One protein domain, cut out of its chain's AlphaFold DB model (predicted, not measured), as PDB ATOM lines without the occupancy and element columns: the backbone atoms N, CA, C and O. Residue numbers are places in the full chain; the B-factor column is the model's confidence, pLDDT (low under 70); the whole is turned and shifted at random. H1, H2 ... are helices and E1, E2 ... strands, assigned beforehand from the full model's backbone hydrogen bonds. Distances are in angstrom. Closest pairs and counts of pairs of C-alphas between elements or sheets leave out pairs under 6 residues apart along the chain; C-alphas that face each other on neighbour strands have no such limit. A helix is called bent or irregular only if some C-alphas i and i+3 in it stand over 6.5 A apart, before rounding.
ATOM      1  N   THR A 915     175.364 187.980 195.934       86.44
ATOM      2  CA  THR A 915     176.039 189.278 195.898       86.44
ATOM      3  C   THR A 915     176.893 189.318 194.637       86.44
ATOM      4  O   THR A 915     177.581 188.345 194.313       86.44
ATOM      5  N   MET A 916     176.819 190.426 193.905       89.19
ATOM      6  CA  MET A 916     177.482 190.595 192.615       89.19
ATOM      7  C   MET A 916     178.134 191.977 192.524       89.19
ATOM      8  O   MET A 916     177.618 192.939 193.089       89.19
ATOM      9  N   ALA A 917     179.246 192.099 191.802       88.50
ATOM     10  CA  ALA A 917     180.003 193.340 191.657       88.50
ATOM     11  C   ALA A 917     180.297 193.675 190.188       88.50
ATOM     12  O   ALA A 917     180.573 192.792 189.378       88.50
ATOM     13  N   LEU A 918     180.261 194.965 189.867       89.00
ATOM     14  CA  LEU A 918     180.617 195.565 188.587       89.00
ATOM     15  C   LEU A 918     181.721 196.597 188.848       89.00
ATOM     16  O   LEU A 918     181.482 197.602 189.518       89.00
ATOM     17  N   ALA A 919     182.924 196.337 188.342       84.81
ATOM     18  CA  ALA A 919     184.056 197.265 188.383       84.81
ATOM     19  C   ALA A 919     184.160 198.063 187.071       84.81
ATOM     20  O   ALA A 919     183.554 197.677 186.069       84.81
ATOM     21  N   ARG A 920     184.966 199.135 187.054       83.81
ATOM     22  CA  ARG A 920     185.143 200.028 185.893       83.81
ATOM     23  C   ARG A 920     183.835 200.709 185.464       83.81
ATOM     24  O   ARG A 920     183.594 200.904 184.270       83.81
ATOM     25  N   LEU A 921     182.989 201.086 186.433       85.31
ATOM     26  CA  LEU A 921     181.708 201.768 186.194       85.31
ATOM     27  C   LEU A 921     181.878 203.046 185.357       85.31
ATOM     28  O   LEU A 921     181.037 203.330 184.507       85.31
ATOM     29  N   SER A 922     182.984 203.774 185.527       82.00
ATOM     30  CA  SER A 922     183.316 204.962 184.726       82.00
ATOM     31  C   SER A 922     183.388 204.685 183.214       82.00
ATOM     32  O   SER A 922     182.997 205.534 182.410       82.00
ATOM     33  N   GLY A 923     183.840 203.489 182.821       81.19
ATOM     34  CA  GLY A 923     183.927 203.026 181.432       81.19
ATOM     35  C   GLY A 923     182.700 202.252 180.934       81.19
ATOM     36  O   GLY A 923     182.616 201.955 179.741       81.19
ATOM     37  N   TRP A 924     181.750 201.927 181.816       88.75
ATOM     38  CA  TRP A 924     180.566 201.125 181.500       88.75
ATOM     39  C   TRP A 924     179.655 201.790 180.454       88.75
ATOM     40  O   TRP A 924     179.671 203.009 180.259       88.75
ATOM     41  N   ARG A 925     178.833 200.981 179.780       83.38
ATOM     42  CA  ARG A 925     177.717 201.411 178.924       83.38
ATOM     43  C   ARG A 925     176.593 200.383 179.023       83.38
ATOM     44  O   ARG A 925     176.871 199.187 179.086       83.38
ATOM     45  N   CYS A 926     175.341 200.834 178.975       82.50
ATOM     46  CA  CYS A 926     174.196 199.928 178.900       82.50
ATOM     47  C   CYS A 926     174.247 199.111 177.587       82.50
ATOM     48  O   CYS A 926     174.379 199.720 176.521       82.50
ATOM     49  N   PRO A 927     174.145 197.767 177.619       82.12
ATOM     50  CA  PRO A 927     174.145 196.952 176.405       82.12
ATOM     51  C   PRO A 927     172.925 197.234 175.519       82.12
ATOM     52  O   PRO A 927     171.803 197.338 176.013       82.12
ATOM     53  N   GLU A 928     173.107 197.251 174.197       72.31
ATOM     54  CA  GLU A 928     172.021 197.502 173.232       72.31
ATOM     55  C   GLU A 928     170.855 196.507 173.383       72.31
ATOM     56  O   GLU A 928     169.688 196.891 173.341       72.31
ATOM     57  N   ALA A 929     171.160 195.240 173.685       68.50
ATOM     58  CA  ALA A 929     170.160 194.208 173.963       68.50
ATOM     59  C   ALA A 929     169.315 194.473 175.227       68.50
ATOM     60  O   ALA A 929     168.235 193.902 175.359       68.50
ATOM     61  N   VAL A 930     169.781 195.321 176.152       70.06
ATOM     62  CA  VAL A 930     169.004 195.803 177.307       70.06
ATOM     63  C   VAL A 930     168.268 197.097 176.957       70.06
ATOM     64  O   VAL A 930     167.131 197.262 177.379       70.06
ATOM     65  N   MET A 931     168.852 197.968 176.127       63.00
ATOM     66  CA  MET A 931     168.198 199.185 175.619       63.00
ATOM     67  C   MET A 931     166.999 198.894 174.695       63.00
ATOM     68  O   MET A 931     166.058 199.680 174.662       63.00
ATOM     69  N   ALA A 932     166.999 197.773 173.966       56.94
ATOM     70  CA  ALA A 932     165.931 197.404 173.029       56.94
ATOM     71  C   ALA A 932     164.711 196.711 173.680       56.94
ATOM     72  O   ALA A 932     163.617 196.717 173.115       56.94
ATOM     73  N   ARG A 933     164.875 196.109 174.867       62.09
ATOM     74  CA  ARG A 933     163.833 195.329 175.575       62.09
ATOM     75  C   ARG A 933     162.679 196.122 176.235       62.09
ATOM     76  O   ARG A 933     161.614 195.525 176.363       62.09
ATOM     77  N   PRO A 934     162.799 197.406 176.638       52.38
ATOM     78  CA  PRO A 934     161.701 198.161 177.264       52.38
ATOM     79  C   PRO A 934     160.581 198.594 176.304       52.38
ATOM     80  O   PRO A 934     159.617 199.222 176.732       52.38
ATOM     81  N   THR A 935     160.700 198.284 175.011       46.53
ATOM     82  CA  THR A 935     159.883 198.829 173.910       46.53
ATOM     83  C   THR A 935     158.384 198.506 173.967       46.53
ATOM     84  O   THR A 935     157.618 199.151 173.260       46.53
ATOM     85  N   ASN A 936     157.951 197.584 174.836       49.94
ATOM     86  CA  ASN A 936     156.540 197.222 175.049       49.94
ATOM     87  C   ASN A 936     155.973 197.628 176.426       49.94
ATOM     88  O   ASN A 936     154.893 197.173 176.795       49.94
ATOM     89  N   THR A 937     156.678 198.446 177.215       56.88
ATOM     90  CA  THR A 937     156.216 198.850 178.558       56.88
ATOM     91  C   THR A 937     156.301 200.359 178.755       56.88
ATOM     92  O   THR A 937     157.397 200.918 178.758       56.88
ATOM     93  N   ASN A 938     155.155 201.013 178.966       73.94
ATOM     94  CA  ASN A 938     155.047 202.460 179.163       73.94
ATOM     95  C   ASN A 938     155.507 202.856 180.585       73.94
ATOM     96  O   ASN A 938     154.704 202.992 181.504       73.94
ATOM     97  N   VAL A 939     156.824 202.952 180.799       79.19
ATOM     98  CA  VAL A 939     157.443 203.069 182.135       79.19
ATOM     99  C   VAL A 939     158.429 204.233 182.193       79.19
ATOM    100  O   VAL A 939     159.285 204.388 181.326       79.19
ATOM    101  N   THR A 940     158.357 205.020 183.268       83.81
ATOM    102  CA  THR A 940     159.319 206.087 183.584       83.81
ATOM    103  C   THR A 940     160.081 205.776 184.866       83.81
ATOM    104  O   THR A 940     159.525 205.241 185.823       83.81
ATOM    105  N   PHE A 941     161.362 206.137 184.916       85.12
ATOM    106  CA  PHE A 941     162.195 205.967 186.106       85.12
ATOM    107  C   PHE A 941     162.398 207.307 186.814       85.12
ATOM    108  O   PHE A 941     162.594 208.333 186.163       85.12
ATOM    109  N   LYS A 942     162.357 207.314 188.152       84.00
ATOM    110  CA  LYS A 942     162.624 208.507 188.972       84.00
ATOM    111  C   LYS A 942     163.553 208.176 190.134       84.00
ATOM    112  O   LYS A 942     163.401 207.146 190.790       84.00
ATOM    113  N   VAL A 943     164.497 209.076 190.402       79.31
ATOM    114  CA  VAL A 943     165.375 209.030 191.577       79.31
ATOM    115  C   VAL A 943     164.786 209.931 192.662       79.31
ATOM    116  O   VAL A 943     164.418 211.069 192.388       79.31
ATOM    117  N   MET A 944     164.712 209.432 193.893       73.62
ATOM    118  CA  MET A 944     164.380 210.195 195.094       73.62
ATOM    119  C   MET A 944     165.632 210.283 195.972       73.62
ATOM    120  O   MET A 944     166.128 209.263 196.447       73.62
ATOM    121  N   GLY A 945     166.163 211.485 196.175       57.69
ATOM    122  CA  GLY A 945     167.366 211.736 196.968       57.69
ATOM    123  C   GLY A 945     167.656 213.233 197.065       57.69
ATOM    124  O   GLY A 945     166.991 214.017 196.396       57.69
ATOM    125  N   SER A 946     168.610 213.602 197.925       42.81
ATOM    126  CA  SER A 946     168.888 214.980 198.372       42.81
ATOM    127  C   SER A 946     168.805 216.079 197.293       42.81
ATOM    128  O   SER A 946     169.435 215.959 196.243       42.81
ATOM    129  N   VAL A 947     168.130 217.186 197.651       31.64
ATOM    130  CA  VAL A 947     167.896 218.428 196.876       31.64
ATOM    131  C   VAL A 947     166.981 218.261 195.647       31.64
ATOM    132  O   VAL A 947     167.148 217.344 194.854       31.64
ATOM    133  N   GLY A 948     166.024 219.184 195.446       32.44
ATOM    134  CA  GLY A 948     165.313 219.289 194.156       32.44
ATOM    135  C   GLY A 948     163.804 219.556 194.166       32.44
ATOM    136  O   GLY A 948     163.204 219.603 193.095       32.44
ATOM    137  N   ILE A 969     154.559 210.271 195.577       70.38
ATOM    138  CA  ILE A 969     155.442 209.136 195.233       70.38
ATOM    139  C   ILE A 969     155.831 208.319 196.475       70.38
ATOM    140  O   ILE A 969     155.806 207.094 196.418       70.38
ATOM    141  N   ALA A 970     156.094 208.958 197.620       71.56
ATOM    142  CA  ALA A 970     156.383 208.243 198.869       71.56
ATOM    143  C   ALA A 970     155.179 207.414 199.364       71.56
ATOM    144  O   ALA A 970     155.347 206.287 199.830       71.56
ATOM    145  N   HIS A 971     153.952 207.927 199.203       77.81
ATOM    146  CA  HIS A 971     152.734 207.170 199.500       77.81
ATOM    147  C   HIS A 971     152.566 205.974 198.547       77.81
ATOM    148  O   HIS A 971     152.299 204.862 199.001       77.81
ATOM    149  N   LYS A 972     152.800 206.169 197.241       83.19
ATOM    150  CA  LYS A 972     152.764 205.095 196.233       83.19
ATOM    151  C   LYS A 972     153.859 204.041 196.440       83.19
ATOM    152  O   LYS A 972     153.587 202.857 196.279       83.19
ATOM    153  N   LEU A 973     155.057 204.430 196.885       84.50
ATOM    154  CA  LEU A 973     156.114 203.493 197.278       84.50
ATOM    155  C   LEU A 973     155.698 202.660 198.500       84.50
ATOM    156  O   LEU A 973     155.842 201.441 198.473       84.50
ATOM    157  N   ASN A 974     155.125 203.278 199.537       82.44
ATOM    158  CA  ASN A 974     154.605 202.535 200.689       82.44
ATOM    159  C   ASN A 974     153.480 201.568 200.277       82.44
ATOM    160  O   ASN A 974     153.512 200.403 200.661       82.44
ATOM    161  N   LYS A 975     152.545 202.005 199.421       84.50
ATOM    162  CA  LYS A 975     151.497 201.158 198.824       84.50
ATOM    163  C   LYS A 975     152.082 199.979 198.030       84.50
ATOM    164  O   LYS A 975     151.597 198.859 198.169       84.50
ATOM    165  N   PHE A 976     153.137 200.205 197.244       87.75
ATOM    166  CA  PHE A 976     153.863 199.158 196.517       87.75
ATOM    167  C   PHE A 976     154.531 198.157 197.469       87.75
ATOM    168  O   PHE A 976     154.346 196.954 197.301       87.75
ATOM    169  N   LEU A 977     155.233 198.623 198.507       85.75
ATOM    170  CA  LEU A 977     155.846 197.760 199.527       85.75
ATOM    171  C   LEU A 977     154.795 196.936 200.292       85.75
ATOM    172  O   LEU A 977     155.019 195.757 200.550       85.75
ATOM    173  N   SER A 978     153.627 197.517 200.581       83.88
ATOM    174  CA  SER A 978     152.474 196.815 201.161       83.88
ATOM    175  C   SER A 978     151.732 195.887 200.188       83.88
ATOM    176  O   SER A 978     150.832 195.180 200.626       83.88
ATOM    177  N   SER A 979     152.088 195.854 198.896       84.62
ATOM    178  CA  SER A 979     151.480 194.948 197.903       84.62
ATOM    179  C   SER A 979     152.180 193.587 197.775       84.62
ATOM    180  O   SER A 979     151.793 192.780 196.935       84.62
ATOM    181  N   PHE A 980     153.202 193.327 198.600       80.44
ATOM    182  CA  PHE A 980     153.879 192.033 198.703       80.44
ATOM    183  C   PHE A 980     153.446 191.315 199.987       80.44
ATOM    184  O   PHE A 980     153.726 191.808 201.079       80.44
ATOM    185  N   ASP A 981     152.855 190.122 199.867       70.88
ATOM    186  CA  ASP A 981     152.409 189.318 201.020       70.88
ATOM    187  C   ASP A 981     153.551 189.021 202.008       70.88
ATOM    188  O   ASP A 981     153.370 189.022 203.226       70.88
ATOM    189  N   VAL A 982     154.757 188.773 201.478       74.62
ATOM    190  CA  VAL A 982     155.962 188.479 202.261       74.62
ATOM    191  C   VAL A 982     157.182 189.164 201.645       74.62
ATOM    192  O   VAL A 982     157.805 188.650 200.719       74.62
ATOM    193  N   LEU A 983     157.593 190.300 202.214       81.94
ATOM    194  CA  LEU A 983     158.899 190.891 201.904       81.94
ATOM    195  C   LEU A 983     160.062 190.081 202.530       81.94
ATOM    196  O   LEU A 983     159.893 189.452 203.589       81.94
ATOM    197  N   PRO A 984     161.272 190.121 201.931       80.81
ATOM    198  CA  PRO A 984     162.482 189.575 202.546       80.81
ATOM    199  C   PRO A 984     162.826 190.257 203.883       80.81
ATOM    200  O   PRO A 984     162.362 191.363 204.184       80.81
ATOM    201  N   SER A 985     163.647 189.594 204.700       79.81
ATOM    202  CA  SER A 985     163.995 190.063 206.046       79.81
ATOM    203  C   SER A 985     164.804 191.366 206.020       79.81
ATOM    204  O   SER A 985     165.856 191.461 205.380       79.81
ATOM    205  N   GLY A 986     164.281 192.376 206.718       79.50
ATOM    206  CA  GLY A 986     164.895 193.687 206.913       79.50
ATOM    207  C   GLY A 986     164.622 194.711 205.807       79.50
ATOM    208  O   GLY A 986     165.018 195.864 205.941       79.50
ATOM    209  N   ILE A 987     163.911 194.344 204.734       84.50
ATOM    210  CA  ILE A 987     163.639 195.255 203.606       84.50
ATOM    211  C   ILE A 987     162.767 196.472 203.994       84.50
ATOM    212  O   ILE A 987     163.143 197.583 203.619       84.50
ATOM    213  N   PRO A 988     161.671 196.351 204.776       82.69
ATOM    214  CA  PRO A 988     160.909 197.519 205.239       82.69
ATOM    215  C   PRO A 988     161.730 198.448 206.141       82.69
ATOM    216  O   PRO A 988     161.607 199.667 206.056       82.69
ATOM    217  N   GLU A 989     162.597 197.878 206.983       80.69
ATOM    218  CA  GLU A 989     163.501 198.642 207.844       80.69
ATOM    219  C   GLU A 989     164.555 199.393 207.014       80.69
ATOM    220  O   GLU A 989     164.819 200.563 207.286       80.69
ATOM    221  N   LEU A 990     165.066 198.773 205.945       82.06
ATOM    222  CA  LEU A 990     165.973 199.392 204.976       82.06
ATOM    223  C   LEU A 990     165.311 200.586 204.273       82.06
ATOM    224  O   LEU A 990     165.878 201.674 204.271       82.06
ATOM    225  N   TYR A 991     164.094 200.420 203.742       83.31
ATOM    226  CA  TYR A 991     163.346 201.522 203.121       83.31
ATOM    227  C   TYR A 991     163.020 202.645 204.117       83.31
ATOM    228  O   TYR A 991     163.159 203.817 203.772       83.31
ATOM    229  N   ARG A 992     162.664 202.320 205.368       78.81
ATOM    230  CA  ARG A 992     162.444 203.317 206.431       78.81
ATOM    231  C   ARG A 992     163.707 204.134 206.720       78.81
ATOM    232  O   ARG A 992     163.617 205.352 206.825       78.81
ATOM    233  N   LEU A 993     164.862 203.473 206.836       77.12
ATOM    234  CA  LEU A 993     166.154 204.127 207.073       77.12
ATOM    235  C   LEU A 993     166.611 204.959 205.864       77.12
ATOM    236  O   LEU A 993     167.123 206.060 206.041       77.12
ATOM    237  N   ALA A 994     166.376 204.473 204.642       78.31
ATOM    238  CA  ALA A 994     166.665 205.216 203.420       78.31
ATOM    239  C   ALA A 994     165.812 206.489 203.297       78.31
ATOM    240  O   ALA A 994     166.315 207.525 202.871       78.31
ATOM    241  N   LEU A 995     164.539 206.427 203.707       76.31
ATOM    242  CA  LEU A 995     163.651 207.589 203.754       76.31
ATOM    243  C   LEU A 995     164.056 208.586 204.853       76.31
ATOM    244  O   LEU A 995     164.026 209.783 204.588       76.31
ATOM    245  N   SER A 996     164.468 208.135 206.046       69.50
ATOM    246  CA  SER A 996     164.906 209.056 207.108       69.50
ATOM    247  C   SER A 996     166.227 209.756 206.771       69.50
ATOM    248  O   SER A 996     166.295 210.980 206.870       69.50
ATOM    249  N   ASP A 997     167.235 209.023 206.284       63.31
ATOM    250  CA  ASP A 997     168.535 209.589 205.873       63.31
ATOM    251  C   ASP A 997     168.352 210.580 204.699       63.31
ATOM    252  O   ASP A 997     168.926 211.669 204.684       63.31
ATOM    253  N   ALA A 998     167.432 210.297 203.767       56.81
ATOM    254  CA  ALA A 998     167.049 211.243 202.714       56.81
ATOM    255  C   ALA A 998     166.353 212.528 203.225       56.81
ATOM    256  O   ALA A 998     166.327 213.518 202.494       56.81
ATOM    257  N   THR A 999     165.808 212.543 204.450       50.56
ATOM    258  CA  THR A 999     165.182 213.737 205.059       50.56
ATOM    259  C   THR A 999     166.092 214.499 206.024       50.56
ATOM    260  O   THR A 999     166.085 215.729 206.003       50.56
ATOM    261  N   GLU A1000     166.907 213.824 206.838       44.72
ATOM    262  CA  GLU A1000     167.762 214.478 207.848       44.72
ATOM    263  C   GLU A1000     168.886 215.319 207.210       44.72
ATOM    264  O   GLU A1000     169.272 216.355 207.748       44.72
ATOM    265  N   ASN A1001     169.312 214.976 205.989       42.94
ATOM    266  CA  ASN A1001     170.249 215.775 205.186       42.94
ATOM    267  C   ASN A1001     169.698 217.153 204.724       42.94
ATOM    268  O   ASN A1001     170.372 217.851 203.969       42.94
ATOM    269  N   GLY A1012     174.281 213.806 197.982       55.00
ATOM    270  CA  GLY A1012     173.327 212.890 198.626       55.00
ATOM    271  C   GLY A1012     173.757 211.418 198.669       55.00
ATOM    272  O   GLY A1012     173.759 210.728 197.649       55.00
ATOM    273  N   ASN A1013     174.079 210.930 199.871       68.62
ATOM    274  CA  ASN A1013     174.663 209.602 200.077       68.62
ATOM    275  C   ASN A1013     173.669 208.434 199.942       68.62
ATOM    276  O   ASN A1013     174.111 207.303 199.740       68.62
ATOM    277  N   VAL A1014     172.357 208.681 200.019       78.00
ATOM    278  CA  VAL A1014     171.298 207.678 199.810       78.00
ATOM    279  C   VAL A1014     170.300 208.178 198.772       78.00
ATOM    280  O   VAL A1014     169.908 209.344 198.768       78.00
ATOM    281  N   THR A1015     169.881 207.268 197.897       83.56
ATOM    282  CA  THR A1015     168.865 207.484 196.868       83.56
ATOM    283  C   THR A1015     167.946 206.266 196.775       83.56
ATOM    284  O   THR A1015     168.397 205.123 196.858       83.56
ATOM    285  N   ILE A1016     166.651 206.492 196.586       86.88
ATOM    286  CA  ILE A1016     165.662 205.453 196.291       86.88
ATOM    287  C   ILE A1016     165.240 205.636 194.838       86.88
ATOM    288  O   ILE A1016     164.824 206.726 194.452       86.88
ATOM    289  N   VAL A1017     165.357 204.596 194.021       88.19
ATOM    290  CA  VAL A1017     165.056 204.665 192.587       88.19
ATOM    291  C   VAL A1017     163.808 203.846 192.319       88.19
ATOM    292  O   VAL A1017     163.775 202.664 192.647       88.19
ATOM    293  N   VAL A1018     162.789 204.464 191.724       90.00
ATOM    294  CA  VAL A1018     161.495 203.835 191.438       90.00
ATOM    295  C   VAL A1018     161.224 203.781 189.938       90.00
ATOM    296  O   VAL A1018     161.513 204.732 189.209       90.00
ATOM    297  N   ALA A1019     160.631 202.677 189.489       87.69
ATOM    298  CA  ALA A1019     159.962 202.586 188.199       87.69
ATOM    299  C   ALA A1019     158.471 202.871 188.399       87.69
ATOM    300  O   ALA A1019     157.831 202.275 189.273       87.69
ATOM    301  N   ILE A1020     157.936 203.776 187.589       86.25
ATOM    302  CA  ILE A1020     156.554 204.236 187.617       86.25
ATOM    303  C   ILE A1020     155.914 203.883 186.277       86.25
ATOM    304  O   ILE A1020     156.395 204.301 185.222       86.25
ATOM    305  N   ASP A1021     154.835 203.116 186.338       84.75
ATOM    306  CA  ASP A1021     153.955 202.854 185.203       84.75
ATOM    307  C   ASP A1021     153.284 204.166 184.768       84.75
ATOM    308  O   ASP A1021     152.757 204.891 185.609       84.75
ATOM    309  N   VAL A1022     153.350 204.521 183.486       81.88
ATOM    310  CA  VAL A1022     152.894 205.834 182.993       81.88
ATOM    311  C   VAL A1022     151.370 205.934 182.980       81.88
ATOM    312  O   VAL A1022     150.834 206.992 183.309       81.88
ATOM    313  N   ASP A1023     150.679 204.839 182.663       79.81
ATOM    314  CA  ASP A1023     149.229 204.831 182.443       79.81
ATOM    315  C   ASP A1023     148.441 204.867 183.767       79.81
ATOM    316  O   ASP A1023     147.435 205.566 183.883       79.81
ATOM    317  N   SER A1024     148.921 204.169 184.803       81.19
ATOM    318  CA  SER A1024     148.364 204.215 186.169       81.19
ATOM    319  C   SER A1024     149.058 205.226 187.095       81.19
ATOM    320  O   SER A1024     148.535 205.598 188.154       81.19
ATOM    321  N   GLY A1025     150.271 205.656 186.744       81.62
ATOM    322  CA  GLY A1025     151.139 206.464 187.596       81.62
ATOM    323  C   GLY A1025     151.629 205.744 188.859       81.62
ATOM    324  O   GLY A1025     152.066 206.428 189.789       81.62
ATOM    325  N   GLU A1026     151.474 204.422 188.985       85.12
ATOM    326  CA  GLU A1026     151.825 203.653 190.191       85.12
ATOM    327  C   GLU A1026     153.274 203.148 190.188       85.12
ATOM    328  O   GLU A1026     153.884 202.934 189.141       85.12
ATOM    329  N   VAL A1027     153.836 202.934 191.383       88.56
ATOM    330  CA  VAL A1027     155.177 202.341 191.537       88.56
ATOM    331  C   VAL A1027     155.099 200.833 191.277       88.56
ATOM    332  O   VAL A1027     154.338 200.127 191.936       88.56
ATOM    333  N   ILE A1028     155.902 200.343 190.329       88.19
ATOM    334  CA  ILE A1028     155.913 198.936 189.874       88.19
ATOM    335  C   ILE A1028     157.240 198.203 190.134       88.19
ATOM    336  O   ILE A1028     157.283 196.967 190.122       88.19
ATOM    337  N   ALA A1029     158.315 198.952 190.392       89.69
ATOM    338  CA  ALA A1029     159.594 198.454 190.889       89.69
ATOM    339  C   ALA A1029     160.322 199.540 191.693       89.69
ATOM    340  O   ALA A1029     160.066 200.731 191.517       89.69
ATOM    341  N   SER A1030     161.230 199.127 192.575       92.25
ATOM    342  CA  SER A1030     162.022 200.014 193.425       92.25
ATOM    343  C   SER A1030     163.356 199.364 193.810       92.25
ATOM    344  O   SER A1030     163.418 198.154 194.009       92.25
ATOM    345  N   LEU A1031     164.414 200.162 193.951       91.19
ATOM    346  CA  LEU A1031     165.677 199.767 194.581       91.19
ATOM    347  C   LEU A1031     166.202 200.892 195.475       91.19
ATOM    348  O   LEU A1031     165.831 202.056 195.314       91.19
ATOM    349  N   VAL A1032     167.100 200.553 196.398       88.31
ATOM    350  CA  VAL A1032     167.839 201.528 197.207       88.31
ATOM    351  C   VAL A1032     169.299 201.524 196.770       88.31
ATOM    352  O   VAL A1032     169.913 200.472 196.598       88.31
ATOM    353  N   SER A1033     169.851 202.718 196.570       86.94
ATOM    354  CA  SER A1033     171.213 202.948 196.102       86.94
ATOM    355  C   SER A1033     171.919 203.940 197.020       86.94
ATOM    356  O   SER A1033     171.398 205.021 197.291       86.94
ATOM    357  N   PHE A1034     173.093 203.568 197.523       83.19
ATOM    358  CA  PHE A1034     173.789 204.292 198.586       83.19
ATOM    359  C   PHE A1034     175.304 204.309 198.359       83.19
ATOM    360  O   PHE A1034     175.869 203.371 197.803       83.19
ATOM    361  N   LYS A1035     175.976 205.376 198.789       78.75
ATOM    362  CA  LYS A1035     177.441 205.494 198.805       78.75
ATOM    363  C   LYS A1035     178.001 205.092 200.171       78.75
ATOM    364  O   LYS A1035     177.287 205.103 201.173       78.75
ATOM    365  N   ARG A1036     179.313 204.838 200.237       70.44
ATOM    366  CA  ARG A1036     180.068 204.630 201.491       70.44
ATOM    367  C   ARG A1036     179.802 205.697 202.573       70.44
ATOM    368  O   ARG A1036     179.807 205.364 203.754       70.44
ATOM    369  N   GLY A1037     179.534 206.949 202.188       65.94
ATOM    370  CA  GLY A1037     179.223 208.047 203.115       65.94
ATOM    371  C   GLY A1037     177.864 207.953 203.830       65.94
ATOM    372  O   GLY A1037     177.641 208.693 204.783       65.94
ATOM    373  N   ALA A1038     176.965 207.046 203.425       69.00
ATOM    374  CA  ALA A1038     175.648 206.838 204.038       69.00
ATOM    375  C   ALA A1038     175.758 206.137 205.402       69.00
ATOM    376  O   ALA A1038     175.396 204.968 205.537       69.00
ATOM    377  N   TYR A1039     176.321 206.798 206.415       62.41
ATOM    378  CA  TYR A1039     176.850 206.108 207.597       62.41
ATOM    379  C   TYR A1039     175.793 205.343 208.420       62.41
ATOM    380  O   TYR A1039     176.154 204.415 209.141       62.41
ATOM    381  N   ALA A1040     174.499 205.650 208.273       66.81
ATOM    382  CA  ALA A1040     173.406 204.851 208.834       66.81
ATOM    383  C   ALA A1040     173.201 203.510 208.091       66.81
ATOM    384  O   ALA A1040     173.236 202.447 208.715       66.81
ATOM    385  N   LEU A1041     173.026 203.534 206.762       70.56
ATOM    386  CA  LEU A1041     172.809 202.323 205.954       70.56
ATOM    387  C   LEU A1041     174.093 201.517 205.718       70.56
ATOM    388  O   LEU A1041     174.061 200.289 205.765       70.56
ATOM    389  N   ALA A1042     175.223 202.186 205.497       68.06
ATOM    390  CA  ALA A1042     176.504 201.559 205.179       68.06
ATOM    391  C   ALA A1042     177.047 200.701 206.337       68.06
ATOM    392  O   ALA A1042     177.604 199.634 206.091       68.06
ATOM    393  N   ARG A1043     176.796 201.086 207.601       70.12
ATOM    394  CA  ARG A1043     177.053 200.223 208.775       70.12
ATOM    395  C   ARG A1043     176.293 198.898 208.698       70.12
ATOM    396  O   ARG A1043     176.832 197.860 209.055       70.12
ATOM    397  N   LEU A1044     175.042 198.925 208.231       74.06
ATOM    398  CA  LEU A1044     174.180 197.743 208.121       74.06
ATOM    399  C   LEU A1044     174.371 196.972 206.801       74.06
ATOM    400  O   LEU A1044     173.793 195.899 206.633       74.06
ATOM    401  N   GLN A1045     175.187 197.482 205.878       75.38
ATOM    402  CA  GLN A1045     175.610 196.823 204.638       75.38
ATOM    403  C   GLN A1045     177.148 196.782 204.589       75.38
ATOM    404  O   GLN A1045     177.761 197.432 203.740       75.38
ATOM    405  N   PRO A1046     177.782 196.061 205.537       64.56
ATOM    406  CA  PRO A1046     179.175 196.277 205.931       64.56
ATOM    407  C   PRO A1046     180.179 196.233 204.773       64.56
ATOM    408  O   PRO A1046     181.092 197.052 204.715       64.56
ATOM    409  N   TRP A1047     179.973 195.332 203.814       69.81
ATOM    410  CA  TRP A1047     180.808 195.143 202.623       69.81
ATOM    411  C   TRP A1047     181.103 196.432 201.826       69.81
ATOM    412  O   TRP A1047     182.093 196.469 201.100       69.81
ATOM    413  N   ILE A1048     180.302 197.502 201.948       67.62
ATOM    414  CA  ILE A1048     180.563 198.761 201.231       67.62
ATOM    415  C   ILE A1048     181.748 199.554 201.809       67.62
ATOM    416  O   ILE A1048     182.415 200.267 201.062       67.62
ATOM    417  N   LEU A1049     182.061 199.438 203.111       63.38
ATOM    418  CA  LEU A1049     183.185 200.189 203.703       63.38
ATOM    419  C   LEU A1049     184.557 199.551 203.402       63.38
ATOM    420  O   LEU A1049     185.584 200.162 203.701       63.38
ATOM    421  N   GLU A1050     184.596 198.372 202.771       61.66
ATOM    422  CA  GLU A1050     185.836 197.733 202.293       61.66
ATOM    423  C   GLU A1050     186.495 198.481 201.118       61.66
ATOM    424  O   GLU A1050     187.660 198.237 200.810       61.66
ATOM    425  N   PHE A1051     185.764 199.386 200.462       67.19
ATOM    426  CA  PHE A1051     186.175 200.073 199.237       67.19
ATOM    427  C   PHE A1051     186.078 201.590 199.415       67.19
ATOM    428  O   PHE A1051     185.165 202.067 200.085       67.19
ATOM    429  N   SER A1052     187.003 202.366 198.851       62.25
ATOM    430  CA  SER A1052     186.939 203.837 198.870       62.25
ATOM    431  C   SER A1052     185.775 204.350 198.015       62.25
ATOM    432  O   SER A1052     184.853 204.978 198.533       62.25
ATOM    433  N   ASP A1053     185.783 203.990 196.732       73.81
ATOM    434  CA  ASP A1053     185.021 204.664 195.674       73.81
ATOM    435  C   ASP A1053     183.893 203.764 195.144       73.81
ATOM    436  O   ASP A1053     183.827 203.423 193.956       73.81
ATOM    437  N   ALA A1054     183.035 203.313 196.068       78.25
ATOM    438  CA  ALA A1054     181.990 202.325 195.809       78.25
ATOM    439  C   ALA A1054     180.564 202.813 196.119       78.25
ATOM    440  O   ALA A1054     180.310 203.472 197.135       78.25
ATOM    441  N   CYS A1055     179.609 202.389 195.281       85.00
ATOM    442  CA  CYS A1055     178.180 202.440 195.582       85.00
ATOM    443  C   CYS A1055     177.588 201.040 195.772       85.00
ATOM    444  O   CYS A1055     177.926 200.080 195.075       85.00
ATOM    445  N   GLY A1056     176.648 200.946 196.701       84.88
ATOM    446  CA  GLY A1056     175.812 199.785 196.919       84.88
ATOM    447  C   GLY A1056     174.449 199.933 196.255       84.88
ATOM    448  O   GLY A1056     173.858 201.015 196.263       84.88
ATOM    449  N   LEU A1057     173.935 198.825 195.731       88.25
ATOM    450  CA  LEU A1057     172.553 198.633 195.311       88.25
ATOM    451  C   LEU A1057     171.951 197.488 196.133       88.25
ATOM    452  O   LEU A1057     172.552 196.420 196.280       88.25
ATOM    453  N   CYS A1058     170.765 197.695 196.688       87.06
ATOM    454  CA  CYS A1058     170.070 196.707 197.507       87.06
ATOM    455  C   CYS A1058     168.548 196.904 197.439       87.06
ATOM    456  O   CYS A1058     168.052 197.831 196.797       87.06
ATOM    457  N   ALA A1059     167.801 196.011 198.097       85.38
ATOM    458  CA  ALA A1059     166.338 196.063 198.168       85.38
ATOM    459  C   ALA A1059     165.645 196.170 196.791       85.38
ATOM    460  O   ALA A1059     164.624 196.848 196.655       85.38
ATOM    461  N   LEU A1060     166.226 195.496 195.791       88.88
ATOM    462  CA  LEU A1060     165.729 195.404 194.423       88.88
ATOM    463  C   LEU A1060     164.405 194.630 194.403       88.88
ATOM    464  O   LEU A1060     164.371 193.421 194.614       88.88
ATOM    465  N   LEU A1061     163.313 195.347 194.163       87.88
ATOM    466  CA  LEU A1061     161.947 194.843 194.107       87.88
ATOM    467  C   LEU A1061     161.321 195.230 192.770       87.88
ATOM    468  O   LEU A1061     161.544 196.322 192.258       87.88
ATOM    469  N   GLY A1062     160.485 194.362 192.218       86.31
ATOM    470  CA  GLY A1062     159.764 194.610 190.971       86.31
ATOM    471  C   GLY A1062     159.031 193.357 190.526       86.31
ATOM    472  O   GLY A1062     159.410 192.260 190.932       86.31
ATOM    473  N   ARG A1063     157.978 193.499 189.716       79.19
ATOM    474  CA  ARG A1063     157.118 192.359 189.343       79.19
ATOM    475  C   ARG A1063     157.723 191.406 188.306       79.19
ATOM    476  O   ARG A1063     157.302 190.257 188.254       79.19
ATOM    477  N   THR A1064     158.720 191.830 187.524       84.56
ATOM    478  CA  THR A1064     159.395 190.978 186.524       84.56
ATOM    479  C   THR A1064     160.924 191.129 186.570       84.56
ATOM    480  O   THR A1064     161.409 192.215 186.907       84.56
ATOM    481  N   PRO A1065     161.699 190.091 186.188       83.88
ATOM    482  CA  PRO A1065     163.161 190.169 186.086       83.88
ATOM    483  C   PRO A1065     163.652 191.297 185.165       83.88
ATOM    484  O   PRO A1065     164.580 192.029 185.503       83.88
ATOM    485  N   VAL A1066     162.987 191.501 184.022       83.62
ATOM    486  CA  VAL A1066     163.346 192.540 183.036       83.62
ATOM    487  C   VAL A1066     163.170 193.950 183.608       83.62
ATOM    488  O   VAL A1066     164.032 194.803 183.418       83.62
ATOM    489  N   LEU A1067     162.100 194.192 184.375       85.06
ATOM    490  CA  LEU A1067     161.879 195.476 185.044       85.06
ATOM    491  C   LEU A1067     162.937 195.737 186.133       85.06
ATOM    492  O   LEU A1067     163.407 196.866 186.278       85.06
ATOM    493  N   ARG A1068     163.358 194.688 186.856       88.81
ATOM    494  CA  ARG A1068     164.465 194.755 187.825       88.81
ATOM    495  C   ARG A1068     165.806 195.046 187.131       88.81
ATOM    496  O   ARG A1068     166.549 195.901 187.607       88.81
ATOM    497  N   GLN A1069     166.080 194.435 185.973       88.56
ATOM    498  CA  GLN A1069     167.260 194.736 185.145       88.56
ATOM    499  C   GLN A1069     167.274 196.196 184.664       88.56
ATOM    500  O   GLN A1069     168.283 196.880 184.826       88.56
ATOM    501  N   ALA A1070     166.166 196.686 184.101       84.62
ATOM    502  CA  ALA A1070     166.072 198.047 183.572       84.62
ATOM    503  C   ALA A1070     166.273 199.113 184.666       84.62
ATOM    504  O   ALA A1070     166.989 200.091 184.454       84.62
ATOM    505  N   LEU A1071     165.719 198.885 185.862       87.81
ATOM    506  CA  LEU A1071     165.888 199.771 187.016       87.81
ATOM    507  C   LEU A1071     167.353 199.849 187.492       87.81
ATOM    508  O   LEU A1071     167.839 200.932 187.822       87.81
ATOM    509  N   VAL A1072     168.071 198.718 187.494       89.44
ATOM    510  CA  VAL A1072     169.513 198.685 187.797       89.44
ATOM    511  C   VAL A1072     170.310 199.401 186.705       89.44
ATOM    512  O   VAL A1072     171.136 200.249 187.031       89.44
ATOM    513  N   ALA A1073     170.037 199.134 185.424       88.06
ATOM    514  CA  ALA A1073     170.729 199.770 184.300       88.06
ATOM    515  C   ALA A1073     170.580 201.306 184.301       88.06
ATOM    516  O   ALA A1073     171.566 202.019 184.112       88.06
ATOM    517  N   PHE A1074     169.379 201.816 184.593       87.81
ATOM    518  CA  PHE A1074     169.122 203.248 184.769       87.81
ATOM    519  C   PHE A1074     169.961 203.850 185.909       87.81
ATOM    520  O   PHE A1074     170.581 204.899 185.733       87.81
ATOM    521  N   GLN A1075     170.045 203.180 187.065       87.69
ATOM    522  CA  GLN A1075     170.840 203.696 188.182       87.69
ATOM    523  C   GLN A1075     172.355 203.596 187.949       87.69
ATOM    524  O   GLN A1075     173.082 204.489 188.387       87.69
ATOM    525  N   LEU A1076     172.841 202.569 187.244       87.00
ATOM    526  CA  LEU A1076     174.246 202.496 186.824       87.00
ATOM    527  C   LEU A1076     174.622 203.694 185.948       87.00
ATOM    528  O   LEU A1076     175.653 204.320 186.183       87.00
ATOM    529  N   GLU A1077     173.764 204.059 184.993       84.56
ATOM    530  CA  GLU A1077     173.981 205.224 184.134       84.56
ATOM    531  C   GLU A1077     173.987 206.539 184.937       84.56
ATOM    532  O   GLU A1077     174.906 207.345 184.782       84.56
ATOM    533  N   ASN A1078     173.051 206.716 185.880       82.06
ATOM    534  CA  ASN A1078     173.025 207.881 186.778       82.06
ATOM    535  C   ASN A1078     174.306 208.018 187.625       82.06
ATOM    536  O   ASN A1078     174.787 209.130 187.842       82.06
ATOM    537  N   GLN A1079     174.859 206.910 188.134       80.44
ATOM    538  CA  GLN A1079     176.096 206.933 188.927       80.44
ATOM    539  C   GLN A1079     177.329 207.155 188.038       80.44
ATOM    540  O   GLN A1079     178.193 207.965 188.377       80.44
ATOM    541  N   ARG A1080     177.378 206.524 186.857       81.12
ATOM    542  CA  ARG A1080     178.439 206.714 185.857       81.12
ATOM    543  C   ARG A1080     178.575 208.174 185.426       81.12
ATOM    544  O   ARG A1080     179.689 208.685 185.347       81.12
ATOM    545  N   GLN A1081     177.456 208.860 185.185       76.06
ATOM    546  CA  GLN A1081     177.455 210.277 184.803       76.06
ATOM    547  C   GLN A1081     178.031 211.190 185.897       76.06
ATOM    548  O   GLN A1081     178.686 212.178 185.570       76.06
ATOM    549  N   LYS A1082     177.860 210.836 187.179       72.88
ATOM    550  CA  LYS A1082     178.438 211.576 188.314       72.88
ATOM    551  C   LYS A1082     179.942 211.355 188.495       72.88
ATOM    552  O   LYS A1082     180.588 212.195 189.102       72.88
ATOM    553  N   ARG A1083     180.507 210.254 187.980       64.69
ATOM    554  CA  ARG A1083     181.940 209.872 188.063       64.69
ATOM    555  C   ARG A1083     182.537 209.700 189.473       64.69
ATOM    556  O   ARG A1083     183.701 209.334 189.578       64.69
ATOM    557  N   ASP A1084     181.750 209.875 190.533       69.44
ATOM    558  CA  ASP A1084     182.165 209.731 191.941       69.44
ATOM    559  C   ASP A1084     182.511 208.285 192.376       69.44
ATOM    560  O   ASP A1084     182.850 208.056 193.537       69.44
ATOM    561  N   VAL A1085     182.290 207.285 191.515       76.44
ATOM    562  CA  VAL A1085     182.267 205.853 191.863       76.44
ATOM    563  C   VAL A1085     182.740 205.022 190.671       76.44
ATOM    564  O   VAL A1085     182.238 205.210 189.562       76.44
ATOM    565  N   ASP A1086     183.629 204.050 190.906       83.75
ATOM    566  CA  ASP A1086     184.068 203.091 189.874       83.75
ATOM    567  C   ASP A1086     183.708 201.621 190.181       83.75
ATOM    568  O   ASP A1086     183.761 200.767 189.291       83.75
ATOM    569  N   LEU A1087     183.268 201.321 191.411       85.31
ATOM    570  CA  LEU A1087     182.773 200.003 191.818       85.31
ATOM    571  C   LEU A1087     181.297 200.063 192.241       85.31
ATOM    572  O   LEU A1087     180.934 200.762 193.185       85.31
ATOM    573  N   CYS A1088     180.448 199.260 191.604       88.00
ATOM    574  CA  CYS A1088     179.068 199.043 192.023       88.00
ATOM    575  C   CYS A1088     178.879 197.611 192.533       88.00
ATOM    576  O   CYS A1088     179.227 196.657 191.843       88.00
ATOM    577  N   VAL A1089     178.276 197.437 193.711       86.44
ATOM    578  CA  VAL A1089     177.947 196.113 194.272       86.44
ATOM    579  C   VAL A1089     176.442 196.002 194.489       86.44
ATOM    580  O   VAL A1089     175.832 196.866 195.113       86.44
ATOM    581  N   LEU A1090     175.843 194.932 193.970       87.88
ATOM    582  CA  LEU A1090     174.418 194.633 194.034       87.88
ATOM    583  C   LEU A1090     174.186 193.420 194.949       87.88
ATOM    584  O   LEU A1090     174.720 192.334 194.715       87.88
ATOM    585  N   CYS A1091     173.396 193.616 196.006       85.50
ATOM    586  CA  CYS A1091     173.201 192.640 197.079       85.50
ATOM    587  C   CYS A1091     171.768 192.108 197.162       85.50
ATOM    588  O   CYS A1091     170.804 192.875 197.222       85.50
ATOM    589  N   GLY A1092     171.650 190.781 197.270       81.81
ATOM    590  CA  GLY A1092     170.366 190.092 197.374       81.81
ATOM    591  C   GLY A1092     169.662 189.956 196.027       81.81
ATOM    592  O   GLY A1092     168.449 190.135 195.979       81.81
ATOM    593  N   VAL A1093     170.426 189.673 194.965       87.31
ATOM    594  CA  VAL A1093     169.905 189.277 193.647       87.31
ATOM    595  C   VAL A1093     169.414 187.843 193.747       87.31
ATOM    596  O   VAL A1093     170.185 186.969 194.141       87.31
ATOM    597  N   ASP A1094     168.156 187.591 193.415       86.06
ATOM    598  CA  ASP A1094     167.599 186.240 193.431       86.06
ATOM    599  C   ASP A1094     168.145 185.405 192.246       86.06
ATOM    600  O   ASP A1094     168.569 185.937 191.216       86.06
ATOM    601  N   GLY A1095     168.239 184.084 192.410       83.06
ATOM    602  CA  GLY A1095     168.836 183.205 191.402       83.06
ATOM    603  C   GLY A1095     167.999 183.050 190.125       83.06
ATOM    604  O   GLY A1095     166.822 183.395 190.066       83.06
ATOM    605  N   GLY A1096     168.608 182.460 189.091       84.31
ATOM    606  CA  GLY A1096     167.945 182.216 187.803       84.31
ATOM    607  C   GLY A1096     167.989 183.450 186.906       84.31
ATOM    608  O   GLY A1096     169.071 184.004 186.696       84.31
ATOM    609  N   ASP A1097     166.834 183.867 186.385       84.00
ATOM    610  CA  ASP A1097     166.709 184.988 185.446       84.00
ATOM    611  C   ASP A1097     167.320 186.284 185.987       84.00
ATOM    612  O   ASP A1097     168.031 186.967 185.257       84.00
ATOM    613  N   ASP A1098     167.107 186.608 187.266       85.00
ATOM    614  CA  ASP A1098     167.644 187.829 187.880       85.00
ATOM    615  C   ASP A1098     169.174 187.842 187.845       85.00
ATOM    616  O   ASP A1098     169.769 188.760 187.279       85.00
ATOM    617  N   LYS A1099     169.823 186.785 188.351       88.62
ATOM    618  CA  LYS A1099     171.276 186.608 188.221       88.62
ATOM    619  C   LYS A1099     171.734 186.720 186.763       88.62
ATOM    620  O   LYS A1099     172.679 187.458 186.491       88.62
ATOM    621  N   TRP A1100     171.089 186.014 185.830       86.88
ATOM    622  CA  TRP A1100     171.494 186.021 184.420       86.88
ATOM    623  C   TRP A1100     171.381 187.418 183.790       86.88
ATOM    624  O   TRP A1100     172.303 187.863 183.103       86.88
ATOM    625  N   LEU A1101     170.301 188.149 184.069       87.44
ATOM    626  CA  LEU A1101     170.094 189.515 183.590       87.44
ATOM    627  C   LEU A1101     171.095 190.506 184.202       87.44
ATOM    628  O   LEU A1101     171.557 191.401 183.493       87.44
ATOM    629  N   MET A1102     171.494 190.338 185.466       92.31
ATOM    630  CA  MET A1102     172.566 191.154 186.054       92.31
ATOM    631  C   MET A1102     173.935 190.820 185.445       92.31
ATOM    632  O   MET A1102     174.723 191.733 185.195       92.31
ATOM    633  N   GLN A1103     174.198 189.556 185.089       90.06
ATOM    634  CA  GLN A1103     175.390 189.187 184.312       90.06
ATOM    635  C   GLN A1103     175.403 189.848 182.923       90.06
ATOM    636  O   GLN A1103     176.467 190.271 182.477       90.06
ATOM    637  N   GLN A1104     174.247 190.036 182.267       88.06
ATOM    638  CA  GLN A1104     174.181 190.806 181.009       88.06
ATOM    639  C   GLN A1104     174.554 192.289 181.193       88.06
ATOM    640  O   GLN A1104     175.050 192.902 180.256       88.06
ATOM    641  N   LEU A1105     174.366 192.868 182.388       89.06
ATOM    642  CA  LEU A1105     174.841 194.222 182.720       89.06
ATOM    643  C   LEU A1105     176.338 194.267 183.091       89.06
ATOM    644  O   LEU A1105     176.851 195.340 183.406       89.06
ATOM    645  N   GLY A1106     177.043 193.132 183.065       88.44
ATOM    646  CA  GLY A1106     178.460 193.022 183.419       88.44
ATOM    647  C   GLY A1106     178.742 192.747 184.900       88.44
ATOM    648  O   GLY A1106     179.906 192.750 185.295       88.44
ATOM    649  N   PHE A1107     177.724 192.491 185.735       91.44
ATOM    650  CA  PHE A1107     177.960 192.092 187.126       91.44
ATOM    651  C   PHE A1107     178.538 190.671 187.211       91.44
ATOM    652  O   PHE A1107     177.941 189.704 186.734       91.44
ATOM    653  N   VAL A1108     179.660 190.531 187.912       89.00
ATOM    654  CA  VAL A1108     180.282 189.248 188.260       89.00
ATOM    655  C   VAL A1108     179.790 188.811 189.641       89.00
ATOM    656  O   VAL A1108     179.720 189.619 190.564       89.00
ATOM    657  N   GLU A1109     179.446 187.535 189.816       87.00
ATOM    658  CA  GLU A1109     179.098 186.997 191.137       87.00
ATOM    659  C   GLU A1109     180.322 186.992 192.065       87.00
ATOM    660  O   GLU A1109     181.370 186.460 191.702       87.00
ATOM    661  N   THR A1110     180.179 187.531 193.279       82.19
ATOM    662  CA  THR A1110     181.238 187.502 194.300       82.19
ATOM    663  C   THR A1110     180.963 186.494 195.415       82.19
ATOM    664  O   THR A1110     181.908 186.000 196.028       82.19
ATOM    665  N   GLN A1111     179.692 186.202 195.718       81.69
ATOM    666  CA  GLN A1111     179.291 185.246 196.757       81.69
ATOM    667  C   GLN A1111     177.840 184.778 196.548       81.69
ATOM    668  O   GLN A1111     176.937 185.601 196.394       81.69
ATOM    669  N   SER A1112     177.607 183.465 196.632       85.56
ATOM    670  CA  SER A1112     176.271 182.856 196.732       85.56
ATOM    671  C   SER A1112     175.895 182.530 198.179       85.56
ATOM    672  O   SER A1112     176.759 182.176 198.990       85.56
ATOM    673  N   PHE A1113     174.593 182.570 198.477       85.44
ATOM    674  CA  PHE A1113     174.000 182.141 199.745       85.44
ATOM    675  C   PHE A1113     172.700 181.353 199.529       85.44
ATOM    676  O   PHE A1113     171.818 181.798 198.799       85.44
ATOM    677  N   LEU A1114     172.537 180.228 200.226       86.19
ATOM    678  CA  LEU A1114     171.267 179.504 200.333       86.19
ATOM    679  C   LEU A1114     170.393 180.144 201.419       86.19
ATOM    680  O   LEU A1114     170.782 180.167 202.591       86.19
ATOM    681  N   THR A1115     169.203 180.620 201.057       83.81
ATOM    682  CA  THR A1115     168.222 181.092 202.046       83.81
ATOM    683  C   THR A1115     167.503 179.933 202.720       83.81
ATOM    684  O   THR A1115     167.170 178.924 202.102       83.81
ATOM    685  N   VAL A1116     167.274 180.084 204.024       83.44
ATOM    686  CA  VAL A1116     166.571 179.105 204.856       83.44
ATOM    687  C   VAL A1116     165.685 179.860 205.837       83.44
ATOM    688  O   VAL A1116     166.136 180.797 206.505       83.44
ATOM    689  N   GLN A1117     164.427 179.442 205.937       83.50
ATOM    690  CA  GLN A1117     163.440 179.986 206.862       83.50
ATOM    691  C   GLN A1117     162.754 178.858 207.634       83.50
ATOM    692  O   GLN A1117     162.753 177.712 207.196       83.50
ATOM    693  N   ARG A1118     162.183 179.200 208.785       83.19
ATOM    694  CA  ARG A1118     161.391 178.324 209.649       83.19
ATOM    695  C   ARG A1118     160.201 179.116 210.188       83.19
ATOM    696  O   ARG A1118     160.365 180.278 210.569       83.19
ATOM    697  N   SER A1119     159.022 178.505 210.237       79.94
ATOM    698  CA  SER A1119     157.843 179.094 210.881       79.94
ATOM    699  C   SER A1119     157.934 179.010 212.411       79.94
ATOM    700  O   SER A1119     158.508 178.080 212.981       79.94
ATOM    701  N   VAL A1120     157.356 180.000 213.088       77.00
ATOM    702  CA  VAL A1120     157.117 179.985 214.534       77.00
ATOM    703  C   VAL A1120     155.670 179.556 214.741       77.00
ATOM    704  O   VAL A1120     154.766 180.383 214.845       77.00
TER     705      VAL A1120
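Overview. This is residues 915 to 948, 969 to 1001 and 1012 to 1120 of the 1125 residues of an uncharacterized protein of Geotrichum candidum (UniProt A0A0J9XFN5). A twisted sheet of seven strands curls round the long helix H7, with H8 beside H7 on the same face; H3, H4 and H5 are over the opposite face, making three layers, with helices on both faces of one sheet. The short H1 and H2 lie off the sheet beyond H7, and residues 1115 to 1120, of which 1116 to 1119 belong to E8, stick out. The printed part has 176 residues with eight named helices and eight named strands, in the order E1 H1 H2 E2 H3 H4 E3 E4 H5 H6 E5 H7 E6 H8 E7 E8; the mixed sheet runs E2 E3 E4 E5 E6 E1 E7, and the class is mixed, helices and strands. The whole is compact, with a radius of gyration of the C-alphas of 15.5 A and spans of 41 by 40 by 37 A.

Arrangement. E1 (residues 915 to 919) is antiparallel to E6 (1087 to 1094; N 918 and O 1088, 2.8 A) and to the edge strand E7 (1108 to 1114; N 917 and O 1108, 2.8 A). H1 (928 to 931) and the irregular H2 (933 to 936; C-alphas 933 and 936 are 7.6 A apart) are close to but not clearly touching H7 (1065 to 1082), their closest C-alphas to Ala 1070 being Val 930 at 7.3 A and Pro 934 at 7.7 A. The edge strand E2 (939 to 945) is antiparallel to E3 (1014 to 1021; N 942 and O 1018, 2.9 A), which forms a hairpin with E4 (1027 to 1035; N 1017 and O 1031, 2.9 A). E5 (1054 to 1062) is antiparallel to E4 (N 1030 and O 1061, 2.8 A) and parallel to E6 (N 1057 and O 1089, 2.8 A). On one face, H3 (969 to 977), H4 (987 to 1000) and H5 (1039 to 1044) have heights over the sheet of 9.1, 9.0 and 9.3 A. H4 and H5 touch, closest C-alphas Leu 993 and Leu 1041 at 7.0 A. H6 (1046 to 1050) only grazes the sheet. On the opposite face H7, with residues 1065 to 1069 alone, touches H8 (1097 to 1104), closest C-alphas Pro 1065 and Asp 1098 at 5.4 A. E5, H7, E6 form a strand-helix-strand unit, two parallel neighbours joined through a helix, and E6, H8, E7 a split one with E1 between; both crossovers are right-handed. O i to N i+4 pairs are all within hydrogen-bond range in H3, H4 and H8, 13 of 14 in H7, 0 of 2 in H5 and 0 of 1 in H6, where O i to N i+3 gives 1 of 3 and 1 of 2; H1 and H2 are too short for such a pair.

Along the chain. E1 begins at C-alpha 915 (176.039, 189.278, 195.898). H7 measures 26.4 A, E5 24.0 A, E4 23.6 A and E3 23.2 A. E8, residues 1116 to 1119, ends at C-alpha 1119 (157.843, 179.094, 210.881).

Size, cuts and confidence. The farthest C-alphas, Gly 923 and Val 1120, are 48.4 A apart. Residues 949 to 968 and 1002 to 1011 are not printed, with C-alpha gaps of 14.2 A and 7.8 A; of the links printed whole, none is long. Mean pLDDT of the printed part is 78.5, with 34 residues under 70, among them 931 to 937 and 1046 to 1052.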